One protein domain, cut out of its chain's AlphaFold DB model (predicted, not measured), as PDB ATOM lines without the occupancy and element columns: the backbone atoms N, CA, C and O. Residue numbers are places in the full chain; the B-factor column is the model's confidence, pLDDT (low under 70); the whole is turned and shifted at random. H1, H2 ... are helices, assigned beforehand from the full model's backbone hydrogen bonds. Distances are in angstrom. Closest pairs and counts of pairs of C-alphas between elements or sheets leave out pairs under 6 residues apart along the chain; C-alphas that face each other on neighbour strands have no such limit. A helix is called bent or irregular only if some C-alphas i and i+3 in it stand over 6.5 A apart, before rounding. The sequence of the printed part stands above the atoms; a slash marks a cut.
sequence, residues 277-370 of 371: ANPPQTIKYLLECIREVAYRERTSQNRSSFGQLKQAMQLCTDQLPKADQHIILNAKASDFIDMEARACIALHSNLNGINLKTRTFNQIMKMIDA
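This is residues 277 to 370 of the 371 residues of an uncharacterized protein of Lactobacillus kisonensis DSM 19906 = JCM 15041 (UniProt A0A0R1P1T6). Four helices, H1, H2, H4 and H5, lie side by side in a compact bundle, and the shorter H3 is added at one edge, beside H4. H1 and H2 are nearest the middle, H3 and H5 are farthest out, and a long link between H4 and H5 runs round the end where H1 begins. The printed part has 94 residues with five named helices, in the order H1, H2, H3, H4, H5, and no named strand; the class is all helix. The whole is compact, with a radius of gyration of the C-alphas of 12.2 A, and its outline is flat, 35 by 31 by 17 A.

H1 is residues 283 to 296, 20.2 A long, beginning at C-alpha 283 (20.800, 40.871, 15.965). H2, residues 303 to 317, is 20.5 A long and the longest helix by residues. H3, residues 322 to 330, measures 12.9 A; it is neither bent nor irregular, but only just: C-alphas 323 and 326 are 6.1 A apart. H4 is residues 336 to 346, 15.3 A long. H5, residues 358 to 368, is 15.2 A long and ends at C-alpha 368 (17.998, 41.228, 28.637).

In the bundle of H1, H2, H4 and H5, a group of helices that touch one another at shallow tilts, H1 and H2 form a helical hairpin: they touch, the closest C-alphas being those of Ile 283 and Cys 316 at 6.4 A, at a shallow tilt of 24 degrees, opposite ways. H1 touches H4 with 20 pairs of C-alphas within 8 A, the closest those of Arg 291 and Glu 340 at 4.8 A. H1 touches H5, the same way at a shallow tilt of 10 degrees, closest at the C-alphas of Ile 290 and Ile 368, 6.3 A. H2 touches H4, the same way, closest at the C-alphas of Phe 306 and Phe 336, 6.7 A. H2 touches H5, closest at the C-alphas of Gln 308 and Met 367, 5.1 A, at a shallow tilt of 34 degrees, only just short of steep. H3 and H4 form the second helical hairpin, with the C-alphas of Ile 328 and Arg 342 closest at 5.6 A. H3 is apart from H1 and H5. In H1, H2, H4 and H5 every O i to N i+4 pair is within hydrogen-bond range; in H3, 3 of 5 are.

The C-alphas farthest apart, those of Gln 301 and Gly 353, are 35.7 A apart. The printed part has no cut. The link from H4 to H5, 11 residues, is long. The mean pLDDT of the printed part is 81.8; 13 residues are under 70, among them residues 330 to 332 and 348 to 349.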
ATOM      1  N   ALA A 277      24.673  26.661  24.020       59.66
ATOM      2  CA  ALA A 277      25.864  26.894  24.848       59.66
ATOM      3  C   ALA A 277      26.789  27.989  24.277       59.66
ATOM      4  O   ALA A 277      27.452  28.689  25.035       59.66
ATOM      5  N   ASN A 278      26.782  28.165  22.950       75.56
ATOM      6  CA  ASN A 278      27.467  29.244  22.244       75.56
ATOM      7  C   ASN A 278      26.442  30.059  21.435       75.56
ATOM      8  O   ASN A 278      26.100  29.658  20.317       75.56
ATOM      9  N   PRO A 279      25.918  31.172  21.974       77.44
ATOM     10  CA  PRO A 279      24.911  31.960  21.284       77.44
ATOM     11  C   PRO A 279      25.507  32.700  20.075       77.44
ATOM     12  O   PRO A 279      26.577  33.308  20.185       77.44
ATOM     13  N   PRO A 280      24.832  32.686  18.911       83.25
ATOM     14  CA  PRO A 280      25.288  33.428  17.744       83.25
ATOM     15  C   PRO A 280      25.199  34.938  18.006       83.25
ATOM     16  O   PRO A 280      24.153  35.443  18.409       83.25
ATOM     17  N   GLN A 281      26.279  35.676  17.722       88.12
ATOM     18  CA  GLN A 281      26.381  37.131  17.941       88.12
ATOM     19  C   GLN A 281      25.626  37.952  16.882       88.12
ATOM     20  O   GLN A 281      26.168  38.846  16.228       88.12
ATOM     21  N   THR A 282      24.356  37.624  16.689       88.19
ATOM     22  CA  THR A 282      23.496  38.201  15.656       88.19
ATOM     23  C   THR A 282      22.408  39.053  16.285       88.19
ATOM     24  O   THR A 282      21.945  38.778  17.395       88.19
ATOM     25  N   ILE A 283      21.949  40.063  15.544       88.00
ATOM     26  CA  ILE A 283      20.800  40.871  15.965       88.00
ATOM     27  C   ILE A 283      19.537  40.017  16.132       88.00
ATOM     28  O   ILE A 283      18.770  40.217  17.069       88.00
ATOM     29  N   LYS A 284      19.367  39.018  15.257       84.44
ATOM     30  CA  LYS A 284      18.241  38.084  15.270       84.44
ATOM     31  C   LYS A 284      18.148  37.348  16.603       84.44
ATOM     32  O   LYS A 284      17.074  37.301  17.188       84.44
ATOM     33  N   TYR A 285      19.276  36.838  17.097       86.81
ATOM     34  CA  TYR A 285      19.324  36.139  18.379       86.81
ATOM     35  C   TYR A 285      18.904  37.043  19.543       86.81
ATOM     36  O   TYR A 285      18.061  36.660  20.348       86.81
ATOM     37  N   LEU A 286      19.425  38.273  19.605       90.81
ATOM     38  CA  LEU A 286      19.054  39.219  20.664       90.81
ATOM     39  C   LEU A 286      17.568  39.588  20.620       90.81
ATOM     40  O   LEU A 286      16.923  39.634  21.664       90.81
ATOM     41  N   LEU A 287      17.014  39.815  19.426       88.12
ATOM     42  CA  LEU A 287      15.589  40.097  19.245       88.12
ATOM     43  C   LEU A 287      14.714  38.905  19.667       88.12
ATOM     44  O   LEU A 287      13.673  39.103  20.292       88.12
ATOM     45  N   GLU A 288      15.147  37.672  19.389       81.81
ATOM     46  CA  GLU A 288      14.488  36.463  19.892       81.81
ATOM     47  C   GLU A 288      14.537  36.392  21.427       81.81
ATOM     48  O   GLU A 288      13.503  36.145  22.046       81.81
ATOM     49  N   CYS A 289      15.676  36.695  22.057       86.12
ATOM     50  CA  CYS A 289      15.784  36.749  23.517       86.12
ATOM     51  C   CYS A 289      14.897  37.844  24.137       86.12
ATOM     52  O   CYS A 289      14.222  37.590  25.134       86.12
ATOM     53  N   ILE A 290      14.843  39.040  23.537       89.81
ATOM     54  CA  ILE A 290      13.965  40.133  23.989       89.81
ATOM     55  C   ILE A 290      12.499  39.703  23.924       89.81
ATOM     56  O   ILE A 290      11.765  39.892  24.896       89.81
ATOM     57  N   ARG A 291      12.085  39.089  22.806       83.94
ATOM     58  CA  ARG A 291      10.729  38.551  22.621       83.94
ATOM     59  C   ARG A 291      10.374  37.548  23.723       83.94
ATOM     60  O   ARG A 291       9.282  37.617  24.284       83.94
ATOM     61  N   GLU A 292      11.298  36.651  24.067       79.19
ATOM     62  CA  GLU A 292      11.100  35.646  25.119       79.19
ATOM     63  C   GLU A 292      10.957  36.254  26.518       79.19
ATOM     64  O   GLU A 292      10.038  35.898  27.261       79.19
ATOM     65  N   VAL A 293      11.839  37.185  26.894       85.00
ATOM     66  CA  VAL A 293      11.758  37.849  28.204       85.00
ATOM     67  C   VAL A 293      10.475  38.672  28.312       85.00
ATOM     68  O   VAL A 293       9.762  38.557  29.309       85.00
ATOM     69  N   ALA A 294      10.126  39.421  27.261       83.25
ATOM     70  CA  ALA A 294       8.887  40.192  27.196       83.25
ATOM     71  C   ALA A 294       7.647  39.310  27.400       83.25
ATOM     72  O   ALA A 294       6.764  39.637  28.194       83.25
ATOM     73  N   TYR A 295       7.615  38.147  26.750       73.31
ATOM     74  CA  TYR A 295       6.520  37.197  26.899       73.31
ATOM     75  C   TYR A 295       6.390  36.663  28.334       73.31
ATOM     76  O   TYR A 295       5.283  36.612  28.884       73.31
ATOM     77  N   ARG A 296       7.511  36.278  28.959       76.19
ATOM     78  CA  ARG A 296       7.528  35.747  30.336       76.19
ATOM     79  C   ARG A 296       7.079  36.788  31.356       76.19
ATOM     80  O   ARG A 296       6.352  36.455  32.288       76.19
ATOM     81  N   GLU A 297       7.460  38.043  31.151       80.75
ATOM     82  CA  GLU A 297       7.171  39.153  32.060       80.75
ATOM     83  C   GLU A 297       5.881  39.916  31.694       80.75
ATOM     84  O   GLU A 297       5.593  40.960  32.266       80.75
ATOM     85  N   ARG A 298       5.040  39.405  30.785       69.56
ATOM     86  CA  ARG A 298       3.846  40.119  30.279       69.56
ATOM     87  C   ARG A 298       2.848  40.600  31.342       69.56
ATOM     88  O   ARG A 298       2.099  41.539  31.103       69.56
ATOM     89  N   THR A 299       2.792  39.927  32.493       72.25
ATOM     90  CA  THR A 299       1.943  40.303  33.641       72.25
ATOM     91  C   THR A 299       2.739  40.949  34.775       72.25
ATOM     92  O   THR A 299       2.181  41.261  35.824       72.25
ATOM     93  N   SER A 300       4.047  41.101  34.590       78.62
ATOM     94  CA  SER A 300       4.968  41.670  35.560       78.62
ATOM     95  C   SER A 300       4.776  43.176  35.658       78.62
ATOM     96  O   SER A 300       4.574  43.871  34.662       78.62
ATOM     97  N   GLN A 301       4.880  43.692  36.879       82.94
ATOM     98  CA  GLN A 301       4.899  45.131  37.141       82.94
ATOM     99  C   GLN A 301       6.327  45.657  37.368       82.94
ATOM    100  O   GLN A 301       6.499  46.822  37.727       82.94
ATOM    101  N   ASN A 302       7.361  44.831  37.149       87.75
ATOM    102  CA  ASN A 302       8.757  45.222  37.344       87.75
ATOM    103  C   ASN A 302       9.189  46.269  36.298       87.75
ATOM    104  O   ASN A 302       9.583  45.951  35.175       87.75
ATOM    105  N   ARG A 303       9.135  47.546  36.692       86.44
ATOM    106  CA  ARG A 303       9.512  48.680  35.834       86.44
ATOM    107  C   ARG A 303      11.011  48.767  35.553       86.44
ATOM    108  O   ARG A 303      11.375  49.300  34.508       86.44
ATOM    109  N   SER A 304      11.857  48.232  36.434       89.06
ATOM    110  CA  SER A 304      13.310  48.206  36.230       89.06
ATOM    111  C   SER A 304      13.674  47.263  35.082       89.06
ATOM    112  O   SER A 304      14.261  47.698  34.091       89.06
ATOM    113  N   SER A 305      13.213  46.009  35.157       88.56
ATOM    114  CA  SER A 305      13.416  45.014  34.095       88.56
ATOM    115  C   SER A 305      12.784  45.468  32.775       88.56
ATOM    116  O   SER A 305      13.412  45.382  31.721       88.56
ATOM    117  N   PHE A 306      11.593  46.082  32.824       91.62
ATOM    118  CA  PHE A 306      10.982  46.684  31.638       91.62
ATOM    119  C   PHE A 306      11.860  47.777  31.007       91.62
ATOM    120  O   PHE A 306      12.018  47.817  29.787       91.62
ATOM    121  N   GLY A 307      12.438  48.663  31.824       92.88
ATOM    122  CA  GLY A 307      13.335  49.723  31.361       92.88
ATOM    123  C   GLY A 307      14.592  49.173  30.682       92.88
ATOM    124  O   GLY A 307      14.951  49.644  29.602       92.88
ATOM    125  N   GLN A 308      15.203  48.139  31.266       94.94
ATOM    126  CA  GLN A 308      16.361  47.443  30.690       94.94
ATOM    127  C   GLN A 308      16.007  46.781  29.355       94.94
ATOM    128  O   GLN A 308      16.689  46.990  28.351       94.94
ATOM    129  N   LEU A 309      14.884  46.062  29.306       93.69
ATOM    130  CA  LEU A 309      14.421  45.390  28.095       93.69
ATOM    131  C   LEU A 309      14.068  46.388  26.980       93.69
ATOM    132  O   LEU A 309      14.383  46.163  25.812       93.69
ATOM    133  N   LYS A 310      13.476  47.533  27.338       94.00
ATOM    134  CA  LYS A 310      13.208  48.640  26.411       94.00
ATOM    135  C   LYS A 310      14.493  49.220  25.829       94.00
ATOM    136  O   LYS A 310      14.540  49.503  24.633       94.00
ATOM    137  N   GLN A 311      15.529  49.380  26.649       94.62
ATOM    138  CA  GLN A 311      16.832  49.852  26.188       94.62
ATOM    139  C   GLN A 311      17.523  48.820  25.286       94.62
ATOM    140  O   GLN A 311      18.052  49.193  24.240       94.62
ATOM    141  N   ALA A 312      17.456  47.533  25.638       95.44
ATOM    142  CA  ALA A 312      17.937  46.440  24.796       95.44
ATOM    143  C   ALA A 312      17.262  46.463  23.415       95.44
ATOM    144  O   ALA A 312      17.941  46.437  22.389       95.44
ATOM    145  N   MET A 313      15.932  46.607  23.387       94.06
ATOM    146  CA  MET A 313      15.155  46.705  22.150       94.06
ATOM    147  C   MET A 313      15.543  47.924  21.310       94.06
ATOM    148  O   MET A 313      15.662  47.808  20.090       94.06
ATOM    149  N   GLN A 314      15.773  49.081  21.939       93.88
ATOM    150  CA  GLN A 314      16.236  50.276  21.233       93.88
ATOM    151  C   GLN A 314      17.596  50.030  20.574       93.88
ATOM    152  O   GLN A 314      17.735  50.238  19.373       93.88
ATOM    153  N   LEU A 315      18.564  49.506  21.332       94.19
ATOM    154  CA  LEU A 315      19.898  49.202  20.815       94.19
ATOM    155  C   LEU A 315      19.854  48.186  19.676       94.19
ATOM    156  O   LEU A 315      20.647  48.297  18.745       94.19
ATOM    157  N   CYS A 316      18.934  47.217  19.728       93.06
ATOM    158  CA  CYS A 316      18.729  46.307  18.612       93.06
ATOM    159  C   CYS A 316      18.135  47.022  17.388       93.06
ATOM    160  O   CYS A 316      18.598  46.822  16.268       93.06
ATOM    161  N   THR A 317      17.133  47.874  17.604       90.19
ATOM    162  CA  THR A 317      16.450  48.627  16.541       90.19
ATOM    163  C   THR A 317      17.412  49.565  15.812       90.19
ATOM    164  O   THR A 317      17.379  49.639  14.589       90.19
ATOM    165  N   ASP A 318      18.333  50.209  16.530       91.75
ATOM    166  CA  ASP A 318      19.324  51.131  15.957       91.75
ATOM    167  C   ASP A 318      20.277  50.457  14.949       91.75
ATOM    168  O   ASP A 318      20.899  51.139  14.133       91.75
ATOM    169  N   GLN A 319      20.390  49.123  14.982       90.31
ATOM    170  CA  GLN A 319      21.212  48.339  14.047       90.31
ATOM    171  C   GLN A 319      20.461  47.946  12.767       90.31
ATOM    172  O   GLN A 319      21.066  47.395  11.849       90.31
ATOM    173  N   LEU A 320      19.152  48.200  12.700       86.12
ATOM    174  CA  LEU A 320      18.311  47.861  11.552       86.12
ATOM    175  C   LEU A 320      18.363  48.958  10.477       86.12
ATOM    176  O   LEU A 320      18.706  50.105  10.780       86.12
ATOM    177  N   PRO A 321      17.983  48.661   9.220       82.12
ATOM    178  CA  PRO A 321      17.808  49.680   8.190       82.12
ATOM    179  C   PRO A 321      16.844  50.789   8.638       82.12
ATOM    180  O   PRO A 321      15.803  50.518   9.231       82.12
ATOM    181  N   LYS A 322      17.143  52.054   8.305       82.00
ATOM    182  CA  LYS A 322      16.334  53.218   8.734       82.00
ATOM    183  C   LYS A 322      14.842  53.108   8.392       82.00
ATOM    184  O   LYS A 322      14.013  53.609   9.146       82.00
ATOM    185  N   ALA A 323      14.508  52.470   7.270       73.88
ATOM    186  CA  ALA A 323      13.124  52.248   6.855       73.88
ATOM    187  C   ALA A 323      12.343  51.386   7.866       73.88
ATOM    188  O   ALA A 323      11.178  51.667   8.143       73.88
ATOM    189  N   ASP A 324      13.009  50.401   8.469       70.12
ATOM    190  CA  ASP A 324      12.411  49.460   9.417       70.12
ATOM    191  C   ASP A 324      12.320  50.053  10.832       70.12
ATOM    192  O   ASP A 324      11.357  49.808  11.560       70.12
ATOM    193  N   GLN A 325      13.286  50.904  11.203       80.31
ATOM    194  CA  GLN A 325      13.333  51.566  12.514       80.31
ATOM    195  C   GLN A 325      12.049  52.349  12.809       80.31
ATOM    196  O   GLN A 325      11.478  52.233  13.892       80.31
ATOM    197  N   HIS A 326      11.569  53.130  11.839       71.38
ATOM    198  CA  HIS A 326      10.407  53.999  12.024       71.38
ATOM    199  C   HIS A 326       9.135  53.212  12.379       71.38
ATOM    200  O   HIS A 326       8.349  53.641  13.223       71.38
ATOM    201  N   ILE A 327       8.945  52.034  11.779       63.81
ATOM    202  CA  ILE A 327       7.774  51.181  12.024       63.81
ATOM    203  C   ILE A 327       7.806  50.634  13.456       63.81
ATOM    204  O   ILE A 327       6.801  50.680  14.166       63.81
ATOM    205  N   ILE A 328       8.977  50.176  13.903       67.06
ATOM    206  CA  ILE A 328       9.176  49.598  15.238       67.06
ATOM    207  C   ILE A 328       9.018  50.667  16.328       67.06
ATOM    208  O   ILE A 328       8.385  50.425  17.356       67.06
ATOM    209  N   LEU A 329       9.573  51.863  16.107       73.19
ATOM    210  CA  LEU A 329       9.563  52.946  17.094       73.19
ATOM    211  C   LEU A 329       8.175  53.570  17.292       73.19
ATOM    212  O   LEU A 329       7.885  54.032  18.398       73.19
ATOM    213  N   ASN A 330       7.318  53.528  16.267       67.56
ATOM    214  CA  ASN A 330       5.947  54.043  16.326       67.56
ATOM    215  C   ASN A 330       4.959  53.123  17.053       67.56
ATOM    216  O   ASN A 330       3.918  53.593  17.515       67.56
ATOM    217  N   ALA A 331       5.256  51.827  17.183       57.19
ATOM    218  CA  ALA A 331       4.472  50.944  18.046       57.19
ATOM    219  C   ALA A 331       4.568  51.433  19.499       57.19
ATOM    220  O   ALA A 331       5.585  51.998  19.886       57.19
ATOM    221  N   LYS A 332       3.561  51.231  20.355       69.88
ATOM    222  CA  LYS A 332       3.689  51.602  21.780       69.88
ATOM    223  C   LYS A 332       4.797  50.769  22.458       69.88
ATOM    224  O   LYS A 332       5.229  49.760  21.919       69.88
ATOM    225  N   ALA A 333       5.343  51.260  23.573       75.62
ATOM    226  CA  ALA A 333       6.258  50.539  24.481       75.62
ATOM    227  C   ALA A 333       5.982  50.984  25.915       75.62
ATOM    228  O   ALA A 333       6.821  51.627  26.566       75.62
ATOM    229  N   SER A 334       4.755  50.716  26.346       78.31
ATOM    230  CA  SER A 334       4.235  51.050  27.669       78.31
ATOM    231  C   SER A 334       4.209  49.847  28.619       78.31
ATOM    232  O   SER A 334       4.296  50.029  29.841       78.31
ATOM    233  N   ASP A 335       4.175  48.635  28.065       80.44
ATOM    234  CA  ASP A 335       4.200  47.376  28.802       80.44
ATOM    235  C   ASP A 335       4.999  46.276  28.074       80.44
ATOM    236  O   ASP A 335       5.531  46.458  26.978       80.44
ATOM    237  N   PHE A 336       5.138  45.123  28.724       77.75
ATOM    238  CA  PHE A 336       5.880  43.991  28.174       77.75
ATOM    239  C   PHE A 336       5.208  43.372  26.935       77.75
ATOM    240  O   PHE A 336       5.910  42.820  26.093       77.75
ATOM    241  N   ILE A 337       3.888  43.505  26.770       70.75
ATOM    242  CA  ILE A 337       3.175  43.008  25.581       70.75
ATOM    243  C   ILE A 337       3.548  43.855  24.360       70.75
ATOM    244  O   ILE A 337       3.857  43.317  23.296       70.75
ATOM    245  N   ASP A 338       3.598  45.174  24.531       71.94
ATOM    246  CA  ASP A 338       4.102  46.107  23.530       71.94
ATOM    247  C   ASP A 338       5.556  45.777  23.133       71.94
ATOM    248  O   ASP A 338       5.932  45.864  21.961       71.94
ATOM    249  N   MET A 339       6.388  45.381  24.105       83.31
ATOM    250  CA  MET A 339       7.784  45.007  23.857       83.31
ATOM    251  C   MET A 339       7.903  43.721  23.038       83.31
ATOM    252  O   MET A 339       8.702  43.662  22.102       83.31
ATOM    253  N   GLU A 340       7.083  42.715  23.360       77.19
ATOM    254  CA  GLU A 340       6.983  41.477  22.583       77.19
ATOM    255  C   GLU A 340       6.615  41.807  21.130       77.19
ATOM    256  O   GLU A 340       7.309  41.381  20.209       77.19
ATOM    257  N   ALA A 341       5.596  42.649  20.918       63.28
ATOM    258  CA  ALA A 341       5.167  43.061  19.585       63.28
ATOM    259  C   ALA A 341       6.274  43.787  18.801       63.28
ATOM    260  O   ALA A 341       6.509  43.471  17.635       63.28
ATOM    261  N   ARG A 342       7.003  44.718  19.428       79.31
ATOM    262  CA  ARG A 342       8.135  45.416  18.793       79.31
ATOM    263  C   ARG A 342       9.252  44.461  18.374       79.31
ATOM    264  O   ARG A 342       9.752  44.578  17.255       79.31
ATOM    265  N   ALA A 343       9.622  43.518  19.241       80.81
ATOM    266  CA  ALA A 343      10.616  42.496  18.921       80.81
ATOM    267  C   ALA A 343      10.157  41.623  17.744       80.81
ATOM    268  O   ALA A 343      10.935  41.366  16.826       80.81
ATOM    269  N   CYS A 344       8.874  41.251  17.717       68.12
ATOM    270  CA  CYS A 344       8.273  40.530  16.599       68.12
ATOM    271  C   CYS A 344       8.358  41.319  15.284       68.12
ATOM    272  O   CYS A 344       8.753  40.750  14.269       68.12
ATOM    273  N   ILE A 345       8.039  42.620  15.286       63.62
ATOM    274  CA  ILE A 345       8.139  43.481  14.092       63.62
ATOM    275  C   ILE A 345       9.585  43.522  13.586       63.62
ATOM    276  O   ILE A 345       9.830  43.271  12.409       63.62
ATOM    277  N   ALA A 346      10.551  43.756  14.477       75.62
ATOM    278  CA  ALA A 346      11.969  43.790  14.124       75.62
ATOM    279  C   ALA A 346      12.477  42.463  13.533       75.62
ATOM    280  O   ALA A 346      13.323  42.464  12.644       75.62
ATOM    281  N   LEU A 347      11.941  41.326  13.985       71.56
ATOM    282  CA  LEU A 347      12.277  40.005  13.446       71.56
ATOM    283  C   LEU A 347      11.803  39.778  12.000       71.56
ATOM    284  O   LEU A 347      12.262  38.818  11.379       71.56
ATOM    285  N   HIS A 348      10.915  40.626  11.468       63.66
ATOM    286  CA  HIS A 348      10.475  40.586  10.067       63.66
ATOM    287  C   HIS A 348      11.290  41.493   9.141       63.66
ATOM    288  O   HIS A 348      11.149  41.400   7.922       63.66
ATOM    289  N   SER A 349      12.157  42.348   9.685       67.38
ATOM    290  CA  SER A 349      13.111  43.114   8.886       67.38
ATOM    291  C   SER A 349      14.118  42.186   8.200       67.38
ATOM    292  O   SER A 349      14.325  41.039   8.606       67.38
ATOM    293  N   ASN A 350      14.803  42.673   7.163       71.75
ATOM    294  CA  ASN A 350      15.900  41.910   6.573       71.75
ATOM    295  C   ASN A 350      17.111  41.914   7.522       71.75
ATOM    296  O   ASN A 350      17.899  42.857   7.538       71.75
ATOM    297  N   LEU A 351      17.250  40.850   8.315       75.00
ATOM    298  CA  LEU A 351      18.313  40.709   9.320       75.00
ATOM    299  C   LEU A 351      19.586  40.035   8.787       75.00
ATOM    300  O   LEU A 351      20.544  39.839   9.543       75.00
ATOM    301  N   ASN A 352      19.604  39.634   7.512       71.62
ATOM    302  CA  ASN A 352      20.714  38.871   6.949       71.62
ATOM    303  C   ASN A 352      22.008  39.694   6.979       71.62
ATOM    304  O   ASN A 352      22.088  40.780   6.412       71.62
ATOM    305  N   GLY A 353      23.037  39.150   7.633       66.00
ATOM    306  CA  GLY A 353      24.364  39.767   7.706       66.00
ATOM    307  C   GLY A 353      24.551  40.807   8.817       66.00
ATOM    308  O   GLY A 353      25.645  41.358   8.928       66.00
ATOM    309  N   ILE A 354      23.550  41.055   9.672       83.69
ATOM    310  CA  ILE A 354      23.704  41.971  10.816       83.69
ATOM    311  C   ILE A 354      24.347  41.225  11.997       83.69
ATOM    312  O   ILE A 354      23.679  40.718  12.908       83.69
ATOM    313  N   ASN A 355      25.677  41.159  11.956       87.19
ATOM    314  CA  ASN A 355      26.512  40.668  13.048       87.19
ATOM    315  C   ASN A 355      26.901  41.815  13.979       87.19
ATOM    316  O   ASN A 355      27.235  42.915  13.534       87.19
ATOM    317  N   LEU A 356      26.902  41.545  15.279       86.50
ATOM    318  CA  LEU A 356      27.276  42.529  16.283       86.50
ATOM    319  C   LEU A 356      28.705  42.314  16.750       86.50
ATOM    320  O   LEU A 356      29.176  41.190  16.893       86.50
ATOM    321  N   LYS A 357      29.386  43.417  17.066       90.31
ATOM    322  CA  LYS A 357      30.643  43.349  17.813       90.31
ATOM    323  C   LYS A 357      30.364  42.709  19.176       90.31
ATOM    324  O   LYS A 357      29.419  43.119  19.853       90.31
ATOM    325  N   THR A 358      31.240  41.807  19.626       87.38
ATOM    326  CA  THR A 358      31.140  41.095  20.916       87.38
ATOM    327  C   THR A 358      30.777  42.012  22.086       87.38
ATOM    328  O   THR A 358      29.940  41.671  22.917       87.38
ATOM    329  N   ARG A 359      31.369  43.213  22.146       89.94
ATOM    330  CA  ARG A 359      31.087  44.196  23.202       89.94
ATOM    331  C   ARG A 359      29.626  44.658  23.199       89.94
ATOM    332  O   ARG A 359      29.008  44.682  24.258       89.94
ATOM    333  N   THR A 360      29.093  45.009  22.030       90.12
ATOM    334  CA  THR A 360      27.701  45.451  21.862       90.12
ATOM    335  C   THR A 360      26.738  44.315  22.176       90.12
ATOM    336  O   THR A 360      25.781  44.509  22.918       90.12
ATOM    337  N   PHE A 361      27.036  43.110  21.684       92.62
ATOM    338  CA  PHE A 361      26.244  41.917  21.974       92.62
ATOM    339  C   PHE A 361      26.156  41.645  23.483       92.62
ATOM    340  O   PHE A 361      25.062  41.551  24.033       92.62
ATOM    341  N   ASN A 362      27.300  41.609  24.173       90.44
ATOM    342  CA  ASN A 362      27.356  41.353  25.615       90.44
ATOM    343  C   ASN A 362      26.660  42.445  26.434       90.44
ATOM    344  O   ASN A 362      26.085  42.157  27.481       90.44
ATOM    345  N   GLN A 363      26.715  43.699  25.980       93.94
ATOM    346  CA  GLN A 363      25.996  44.795  26.623       93.94
ATOM    347  C   GLN A 363      24.482  44.585  26.538       93.94
ATOM    348  O   GLN A 363      23.805  44.709  27.554       93.94
ATOM    349  N   ILE A 364      23.966  44.248  25.354       93.62
ATOM    350  CA  ILE A 364      22.531  44.023  25.157       93.62
ATOM    351  C   ILE A 364      22.078  42.774  25.922       93.62
ATOM    352  O   ILE A 364      21.074  42.835  26.623       93.62
ATOM    353  N   MET A 365      22.844  41.678  25.883       92.06
ATOM    354  CA  MET A 365      22.529  40.473  26.663       92.06
ATOM    355  C   MET A 365      22.421  40.755  28.161       92.06
ATOM    356  O   MET A 365      21.459  40.332  28.788       92.06
ATOM    357  N   LYS A 366      23.336  41.550  28.731       92.19
ATOM    358  CA  LYS A 366      23.247  41.944  30.146       92.19
ATOM    359  C   LYS A 366      21.960  42.697  30.480       92.19
ATOM    360  O   LYS A 366      21.461  42.546  31.586       92.19
ATOM    361  N   MET A 367      21.441  43.509  29.557       93.62
ATOM    362  CA  MET A 367      20.167  44.214  29.744       93.62
ATOM    363  C   MET A 367      18.974  43.257  29.662       93.62
ATOM    364  O   MET A 367      18.019  43.407  30.415       93.62
ATOM    365  N   ILE A 368      19.033  42.263  28.772       90.81
ATOM    366  CA  ILE A 368      17.998  41.228  28.637       90.81
ATOM    367  C   ILE A 368      17.944  40.346  29.895       90.81
ATOM    368  O   ILE A 368      16.857  40.020  30.369       90.81
ATOM    369  N   ASP A 369      19.107  40.010  30.455       86.88
ATOM    370  CA  ASP A 369      19.239  39.151  31.636       86.88
ATOM    371  C   ASP A 369      19.070  39.909  32.967       86.88
ATOM    372  O   ASP A 369      19.024  39.290  34.032       86.88
ATOM    373  N   ALA A 370      18.971  41.242  32.932       76.75
ATOM    374  CA  ALA A 370      18.773  42.062  34.121       76.75
ATOM    375  C   ALA A 370      17.355  41.857  34.683       76.75
ATOM    376  O   ALA A 370      16.370  42.419  34.189       76.75
TER     377      ALA A 370